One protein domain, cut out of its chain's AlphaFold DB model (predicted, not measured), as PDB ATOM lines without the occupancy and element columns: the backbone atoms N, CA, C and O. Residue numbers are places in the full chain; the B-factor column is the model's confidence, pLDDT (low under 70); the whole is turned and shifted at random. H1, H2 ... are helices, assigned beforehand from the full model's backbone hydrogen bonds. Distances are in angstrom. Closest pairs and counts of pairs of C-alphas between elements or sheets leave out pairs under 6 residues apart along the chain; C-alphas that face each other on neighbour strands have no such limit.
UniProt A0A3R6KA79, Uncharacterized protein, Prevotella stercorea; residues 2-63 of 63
ATOM      1  N   ASN A   2     144.362 239.585 370.211       88.81
ATOM      2  CA  ASN A   2     144.821 238.641 371.233       88.81
ATOM      3  C   ASN A   2     145.665 237.557 370.567       88.81
ATOM      4  O   ASN A   2     145.179 236.887 369.655       88.81
ATOM      5  N   ILE A   3     146.905 237.393 371.020       94.19
ATOM      6  CA  ILE A   3     147.772 236.299 370.587       94.19
ATOM      7  C   ILE A   3     147.446 235.065 371.445       94.19
ATOM      8  O   ILE A   3     147.349 235.196 372.667       94.19
ATOM      9  N   PRO A   4     147.250 233.873 370.851       95.56
ATOM     10  CA  PRO A   4     147.009 232.652 371.615       95.56
ATOM     11  C   PRO A   4     148.165 232.309 372.567       95.56
ATOM     12  O   PRO A   4     149.330 232.460 372.212       95.56
ATOM     13  N   ASN A   5     147.850 231.726 373.729       94.81
ATOM     14  CA  ASN A   5     148.857 231.273 374.705       94.81
ATOM     15  C   ASN A   5     149.746 230.118 374.198       94.81
ATOM     16  O   ASN A   5     150.706 229.747 374.863       94.81
ATOM     17  N   SER A   6     149.421 229.514 373.050       97.00
ATOM     18  CA  SER A   6     150.277 228.518 372.395       97.00
ATOM     19  C   SER A   6     151.434 229.147 371.615       97.00
ATOM     20  O   SER A   6     152.332 228.428 371.186       97.00
ATOM     21  N   VAL A   7     151.407 230.463 371.387       97.81
ATOM     22  CA  VAL A   7     152.462 231.171 370.659       97.81
ATOM     23  C   VAL A   7     153.625 231.450 371.599       97.81
ATOM     24  O   VAL A   7     153.442 232.034 372.672       97.81
ATOM     25  N   THR A   8     154.816 231.044 371.166       98.12
ATOM     26  CA  THR A   8     156.085 231.250 371.875       98.12
ATOM     27  C   THR A   8     157.000 232.258 371.180       98.12
ATOM     28  O   THR A   8     157.800 232.914 371.847       98.12
ATOM     29  N   CYS A   9     156.845 232.431 369.864       98.06
ATOM     30  CA  CYS A   9     157.649 233.325 369.037       98.06
ATOM     31  C   CYS A   9     156.763 234.189 368.128       98.06
ATOM     32  O   CYS A   9     155.783 233.694 367.569       98.06
ATOM     33  N   ILE A  10     157.121 235.466 367.974       98.00
ATOM     34  CA  ILE A  10     156.593 236.371 366.948       98.00
ATOM     35  C   ILE A  10     157.733 236.671 365.974       98.00
ATOM     36  O   ILE A  10     158.699 237.341 366.337       98.00
ATOM     37  N   GLU A  11     157.616 236.158 364.754       97.94
ATOM     38  CA  GLU A  11     158.656 236.259 363.726       97.94
ATOM     39  C   GLU A  11     158.785 237.674 363.144       97.94
ATOM     40  O   GLU A  11     157.895 238.529 363.272       97.94
ATOM     41  N   LYS A  12     159.907 237.912 362.463       97.25
ATOM     42  CA  LYS A  12     160.218 239.172 361.797       97.25
ATOM     43  C   LYS A  12     159.088 239.586 360.854       97.25
ATOM     44  O   LYS A  12     158.671 238.835 359.976       97.25
ATOM     45  N   GLY A  13     158.614 240.819 361.015       95.56
ATOM     46  CA  GLY A  13     157.566 241.398 360.178       95.56
ATOM     47  C   GLY A  13     156.164 240.803 360.359       95.56
ATOM     48  O   GLY A  13     155.285 241.165 359.584       95.56
ATOM     49  N   ALA A  14     155.907 239.951 361.363       96.94
ATOM     50  CA  ALA A  14     154.591 239.325 361.567       96.94
ATOM     51  C   ALA A  14     153.424 240.332 361.646       96.94
ATOM     52  O   ALA A  14     152.323 240.057 361.170       96.94
ATOM     53  N   PHE A  15     153.678 241.514 362.212       96.50
ATOM     54  CA  PHE A  15     152.771 242.663 362.233       96.50
ATOM     55  C   PHE A  15     153.353 243.868 361.481       96.50
ATOM     56  O   PHE A  15     152.843 244.982 361.598       96.50
ATOM     57  N   GLY A  16     154.401 243.662 360.684       95.69
ATOM     58  CA  GLY A  16     155.046 244.702 359.894       95.69
ATOM     59  C   GLY A  16     154.032 245.439 359.013       95.69
ATOM     60  O   GLY A  16     153.248 244.828 358.292       95.69
ATOM     61  N   GLY A  17     154.005 246.766 359.099       95.25
ATOM     62  CA  GLY A  17     153.098 247.627 358.345       95.25
ATOM     63  C   GLY A  17     151.658 247.668 358.864       95.25
ATOM     64  O   GLY A  17     150.818 248.308 358.231       95.25
ATOM     65  N   CYS A  18     151.345 247.053 360.012       95.31
ATOM     66  CA  CYS A  18     150.012 247.125 360.618       95.31
ATOM     67  C   CYS A  18     149.751 248.502 361.253       95.31
ATOM     68  O   CYS A  18     149.592 248.641 362.464       95.31
ATOM     69  N   GLY A  19     149.649 249.543 360.424       93.38
ATOM     70  CA  GLY A  19     149.416 250.918 360.861       93.38
ATOM     71  C   GLY A  19     148.104 251.095 361.625       93.38
ATOM     72  O   GLY A  19     148.014 251.981 362.460       93.38
ATOM     73  N   SER A  20     147.097 250.247 361.412       96.12
ATOM     74  CA  SER A  20     145.829 250.292 362.160       96.12
ATOM     75  C   SER A  20     145.869 249.558 363.506       96.12
ATOM     76  O   SER A  20     144.865 249.547 364.219       96.12
ATOM     77  N   LEU A  21     146.986 248.916 363.871       96.00
ATOM     78  CA  LEU A  21     147.097 248.187 365.132       96.00
ATOM     79  C   LEU A  21     147.229 249.170 366.301       96.00
ATOM     80  O   LEU A  21     148.288 249.743 366.522       96.00
ATOM     81  N   VAL A  22     146.140 249.344 367.053       97.25
ATOM     82  CA  VAL A  22     146.103 250.225 368.236       97.25
ATOM     83  C   VAL A  22     146.407 249.469 369.530       97.25
ATOM     84  O   VAL A  22     147.060 249.989 370.431       97.25
ATOM     85  N   ASN A  23     145.933 248.224 369.636       96.44
ATOM     86  CA  ASN A  23     146.010 247.432 370.861       96.44
ATOM     87  C   ASN A  23     146.351 245.963 370.560       96.44
ATOM     88  O   ASN A  23     145.705 245.320 369.719       96.44
ATOM     89  N   ILE A  24     147.321 245.417 371.292       95.75
ATOM     90  CA  ILE A  24     147.736 244.017 371.247       95.75
ATOM     91  C   ILE A  24     148.106 243.532 372.650       95.75
ATOM     92  O   ILE A  24     148.752 244.247 373.410       95.75
ATOM     93  N   ILE A  25     147.696 242.310 372.984       95.38
ATOM     94  CA  ILE A  25     148.101 241.638 374.219       95.38
ATOM     95  C   ILE A  25     149.193 240.627 373.870       95.38
ATOM     96  O   ILE A  25     148.935 239.690 373.111       95.38
ATOM     97  N   ILE A  26     150.391 240.818 374.435       96.00
ATOM     98  CA  ILE A  26     151.505 239.867 374.334       96.00
ATOM     99  C   ILE A  26     151.470 238.933 375.551       96.00
ATOM    100  O   ILE A  26     151.860 239.355 376.649       96.00
ATOM    101  N   PRO A  27     151.004 237.679 375.401       95.62
ATOM    102  CA  PRO A  27     150.927 236.746 376.513       95.62
ATOM    103  C   PRO A  27     152.324 236.422 377.054       95.62
ATOM    104  O   PRO A  27     153.341 236.580 376.377       95.62
ATOM    105  N   ASN A  28     152.379 235.934 378.294       95.25
ATOM    106  CA  ASN A  28     153.636 235.515 378.925       95.25
ATOM    107  C   ASN A  28     154.257 234.282 378.251       95.25
ATOM    108  O   ASN A  28     155.432 234.008 378.464       95.25
ATOM    109  N   SER A  29     153.480 233.544 377.449       97.56
ATOM    110  CA  SER A  29     153.987 232.430 376.644       97.56
ATOM    111  C   SER A  29     154.944 232.884 375.546       97.56
ATOM    112  O   SER A  29     155.801 232.102 375.148       97.56
ATOM    113  N   VAL A  30     154.812 234.126 375.063       98.12
ATOM    114  CA  VAL A  30     155.720 234.695 374.067       98.12
ATOM    115  C   VAL A  30     157.030 235.032 374.765       98.12
ATOM    116  O   VAL A  30     157.102 235.954 375.581       98.12
ATOM    117  N   THR A  31     158.058 234.264 374.429       97.62
ATOM    118  CA  THR A  31     159.421 234.418 374.942       97.62
ATOM    119  C   THR A  31     160.331 235.124 373.948       97.62
ATOM    120  O   THR A  31     161.401 235.588 374.331       97.62
ATOM    121  N   THR A  32     159.923 235.215 372.681       97.94
ATOM    122  CA  THR A  32     160.734 235.793 371.607       97.94
ATOM    123  C   THR A  32     159.874 236.640 370.679       97.94
ATOM    124  O   THR A  32     158.798 236.217 370.254       97.94
ATOM    125  N   ILE A  33     160.366 237.833 370.358       98.06
ATOM    126  CA  ILE A  33     159.838 238.698 369.305       98.06
ATOM    127  C   ILE A  33     161.042 239.119 368.473       98.06
ATOM    128  O   ILE A  33     161.987 239.690 369.009       98.06
ATOM    129  N   GLU A  34     161.043 238.783 367.191       98.06
ATOM    130  CA  GLU A  34     162.158 239.120 366.314       98.06
ATOM    131  C   GLU A  34     162.137 240.602 365.917       98.06
ATOM    132  O   GLU A  34     161.098 241.273 365.929       98.06
ATOM    133  N   SER A  35     163.309 241.113 365.533       97.12
ATOM    134  CA  SER A  35     163.463 242.491 365.066       97.12
ATOM    135  C   SER A  35     162.486 242.803 363.925       97.12
ATOM    136  O   SER A  35     162.289 242.008 363.003       97.12
ATOM    137  N   GLY A  36     161.839 243.960 364.027       97.25
ATOM    138  CA  GLY A  36     160.838 244.442 363.085       97.25
ATOM    139  C   GLY A  36     159.527 243.672 363.028       97.25
ATOM    140  O   GLY A  36     158.725 243.917 362.125       97.25
ATOM    141  N   ALA A  37     159.239 242.789 363.990       97.88
ATOM    142  CA  ALA A  37     157.917 242.175 364.140       97.88
ATOM    143  C   ALA A  37     156.768 243.200 364.108       97.88
ATOM    144  O   ALA A  37     155.712 242.907 363.556       97.88
ATOM    145  N   PHE A  38     156.985 244.404 364.642       97.50
ATOM    146  CA  PHE A  38     156.037 245.521 364.683       97.50
ATOM    147  C   PHE A  38     156.495 246.738 363.866       97.50
ATOM    148  O   PHE A  38     155.982 247.843 364.071       97.50
ATOM    149  N   GLY A  39     157.448 246.572 362.943       97.12
ATOM    150  CA  GLY A  39     157.937 247.668 362.104       97.12
ATOM    151  C   GLY A  39     156.781 248.374 361.389       97.12
ATOM    152  O   GLY A  39     155.954 247.730 360.756       97.12
ATOM    153  N   GLY A  40     156.647 249.694 361.532       95.69
ATOM    154  CA  GLY A  40     155.546 250.461 360.924       95.69
ATOM    155  C   GLY A  40     154.190 250.404 361.652       95.69
ATOM    156  O   GLY A  40     153.210 250.972 361.162       95.69
ATOM    157  N   CYS A  41     154.100 249.782 362.833       96.00
ATOM    158  CA  CYS A  41     152.912 249.835 363.694       96.00
ATOM    159  C   CYS A  41     152.837 251.152 364.491       96.00
ATOM    160  O   CYS A  41     153.042 251.187 365.704       96.00
ATOM    161  N   ASN A  42     152.534 252.258 363.811       93.62
ATOM    162  CA  ASN A  42     152.647 253.605 364.389       93.62
ATOM    163  C   ASN A  42     151.543 253.984 365.392       93.62
ATOM    164  O   ASN A  42     151.712 254.952 366.130       93.62
ATOM    165  N   ASN A  43     150.424 253.253 365.422       96.69
ATOM    166  CA  ASN A  43     149.263 253.589 366.256       96.69
ATOM    167  C   ASN A  43     149.142 252.749 367.539       96.69
ATOM    168  O   ASN A  43     148.160 252.911 368.264       96.69
ATOM    169  N   ILE A  44     150.113 251.874 367.843       96.56
ATOM    170  CA  ILE A  44     150.111 251.109 369.099       96.56
ATOM    171  C   ILE A  44     150.137 252.089 370.276       96.56
ATOM    172  O   ILE A  44     150.950 253.016 370.304       96.56
ATOM    173  N   LEU A  45     149.256 251.878 371.259       97.44
ATOM    174  CA  LEU A  45     149.212 252.702 372.467       97.44
ATOM    175  C   LEU A  45     150.592 252.772 373.136       97.44
ATOM    176  O   LEU A  45     151.253 251.752 373.318       97.44
ATOM    177  N   SER A  46     150.998 253.969 373.564       96.31
ATOM    178  CA  SER A  46     152.326 254.216 374.147       96.31
ATOM    179  C   SER A  46     152.642 253.329 375.354       96.31
ATOM    180  O   SER A  46     153.777 252.890 375.498       96.31
ATOM    181  N   GLN A  47     151.637 253.026 376.180       96.56
ATOM    182  CA  GLN A  47     151.768 252.111 377.319       96.56
ATOM    183  C   GLN A  47     152.134 250.695 376.852       96.56
ATOM    184  O   GLN A  47     153.136 250.144 377.288       96.56
ATOM    185  N   ILE A  48     151.407 250.158 375.865       96.12
ATOM    186  CA  ILE A  48     151.682 248.835 375.281       96.12
ATOM    187  C   ILE A  48     153.052 248.820 374.602       96.12
ATOM    188  O   ILE A  48     153.805 247.861 374.736       96.12
ATOM    189  N   LYS A  49     153.393 249.893 373.881       96.62
ATOM    190  CA  LYS A  49     154.710 250.035 373.261       96.62
ATOM    191  C   LYS A  49     155.818 249.980 374.318       96.62
ATOM    192  O   LYS A  49     156.793 249.266 374.118       96.62
ATOM    193  N   SER A  50     155.651 250.677 375.443       97.44
ATOM    194  CA  SER A  50     156.611 250.640 376.550       97.44
ATOM    195  C   SER A  50     156.747 249.237 377.143       97.44
ATOM    196  O   SER A  50     157.872 248.777 377.312       97.44
ATOM    197  N   ASP A  51     155.637 248.534 377.372       96.12
ATOM    198  CA  ASP A  51     155.646 247.166 377.907       96.12
ATOM    199  C   ASP A  51     156.386 246.186 376.981       96.12
ATOM    200  O   ASP A  51     157.141 245.327 377.441       96.12
ATOM    201  N   ILE A  52     156.187 246.315 375.664       96.50
ATOM    202  CA  ILE A  52     156.876 245.491 374.663       96.50
ATOM    203  C   ILE A  52     158.376 245.807 374.657       96.50
ATOM    204  O   ILE A  52     159.177 244.877 374.715       96.50
ATOM    205  N   ILE A  53     158.758 247.088 374.656       97.31
ATOM    206  CA  ILE A  53     160.168 247.515 374.669       97.31
ATOM    207  C   ILE A  53     160.887 247.012 375.922       97.31
ATOM    208  O   ILE A  53     161.991 246.487 375.832       97.31
ATOM    209  N   GLN A  54     160.259 247.121 377.095       97.88
ATOM    210  CA  GLN A  54     160.856 246.651 378.348       97.88
ATOM    211  C   GLN A  54     161.128 245.141 378.345       97.88
ATOM    212  O   GLN A  54     162.065 244.689 379.000       97.88
ATOM    213  N   ARG A  55     160.305 244.357 377.637       96.06
ATOM    214  CA  ARG A  55     160.413 242.892 377.594       96.06
ATOM    215  C   ARG A  55     161.296 242.377 376.459       96.06
ATOM    216  O   ARG A  55     161.954 241.358 376.648       96.06
ATOM    217  N   PHE A  56     161.271 243.028 375.298       97.06
ATOM    218  CA  PHE A  56     161.827 242.487 374.052       97.06
ATOM    219  C   PHE A  56     162.733 243.459 373.292       97.06
ATOM    220  O   PHE A  56     163.227 243.086 372.237       97.06
ATOM    221  N   GLY A  57     162.946 244.670 373.809       97.75
ATOM    222  CA  GLY A  57     163.798 245.680 373.184       97.75
ATOM    223  C   GLY A  57     163.089 246.548 372.137       97.75
ATOM    224  O   GLY A  57     161.938 246.312 371.759       97.75
ATOM    225  N   GLU A  58     163.753 247.629 371.721       97.19
ATOM    226  CA  GLU A  58     163.223 248.586 370.736       97.19
ATOM    227  C   GLU A  58     163.312 248.059 369.297       97.19
ATOM    228  O   GLU A  58     162.490 248.434 368.456       97.19
ATOM    229  N   GLU A  59     164.231 247.126 369.029       97.25
ATOM    230  CA  GLU A  59     164.508 246.531 367.717       97.25
ATOM    231  C   GLU A  59     163.289 245.847 367.094       97.25
ATOM    232  O   GLU A  59     163.203 245.695 365.875       97.25
ATOM    233  N   VAL A  60     162.311 245.445 367.909       97.56
ATOM    234  CA  VAL A  60     161.069 244.817 367.441       97.56
ATOM    235  C   VAL A  60     160.171 245.799 366.681       97.56
ATOM    236  O   VAL A  60     159.262 245.367 365.975       97.56
ATOM    237  N   PHE A  61     160.428 247.108 366.792       96.69
ATOM    238  CA  PHE A  61     159.734 248.175 366.062       96.69
ATOM    239  C   PHE A  61     160.561 248.778 364.912       96.69
ATOM    240  O   PHE A  61     160.038 249.619 364.177       96.69
ATOM    241  N   GLU A  62     161.824 248.382 364.747       91.31
ATOM    242  CA  GLU A  62     162.680 248.842 363.644       91.31
ATOM    243  C   GLU A  62     162.269 248.180 362.315       91.31
ATOM    244  O   GLU A  62     161.649 247.122 362.307       91.31
ATOM    245  N   SER A  63     162.516 248.835 361.177       71.62
ATOM    246  CA  SER A  63     162.130 248.326 359.842       71.62
ATOM    247  C   SER A  63     163.251 247.531 359.184       71.62
ATOM    248  O   SER A  63     164.401 248.015 359.241       71.62
TER     249      SER A  63
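This is residues 2 to 63 of the 63 residues of an uncharacterized protein of Prevotella stercorea (UniProt A0A3R6KA79). With little regular structure, this is a chain wound in stacked turns, residues 2 to 45, with helices H1 and H2 covering one end of the stack. The printed part has 62 residues with two named helices, H1 then H2, and no named strand; the class is all helix, though the named elements hold only 15 of the 62 residues. It is compact, with a radius of gyration of the C-alphas of 10.3 A, and spans 26 by 19 by 19 A.

Residues 9 to 10 form a short parallel pairing with residues 32 to 33. H1, residues 46 to 56, and H2, residues 58 to 61, are close but not clearly touching; their closest C-alphas, those of Ile 53 and Val 60, are 7.8 A apart. In H1 every O i to N i+4 pair is within hydrogen-bond range; H2 is too short for such a pair, and its one O i to N i+3 pair is within range.

Residues 2 to 45 hold no named element. H1 begins at C-alpha 46 (152.326, 254.216, 374.147) and is 15.1 A long. H2 ends at C-alpha 61 (159.734, 248.175, 366.062).

The C-alphas farthest apart, those of Ser 6 and Asn 42, are 26.4 A apart. The printed part has no cut, H1 to H2 is a tight link, and no printed residue is under 70 in pLDDT.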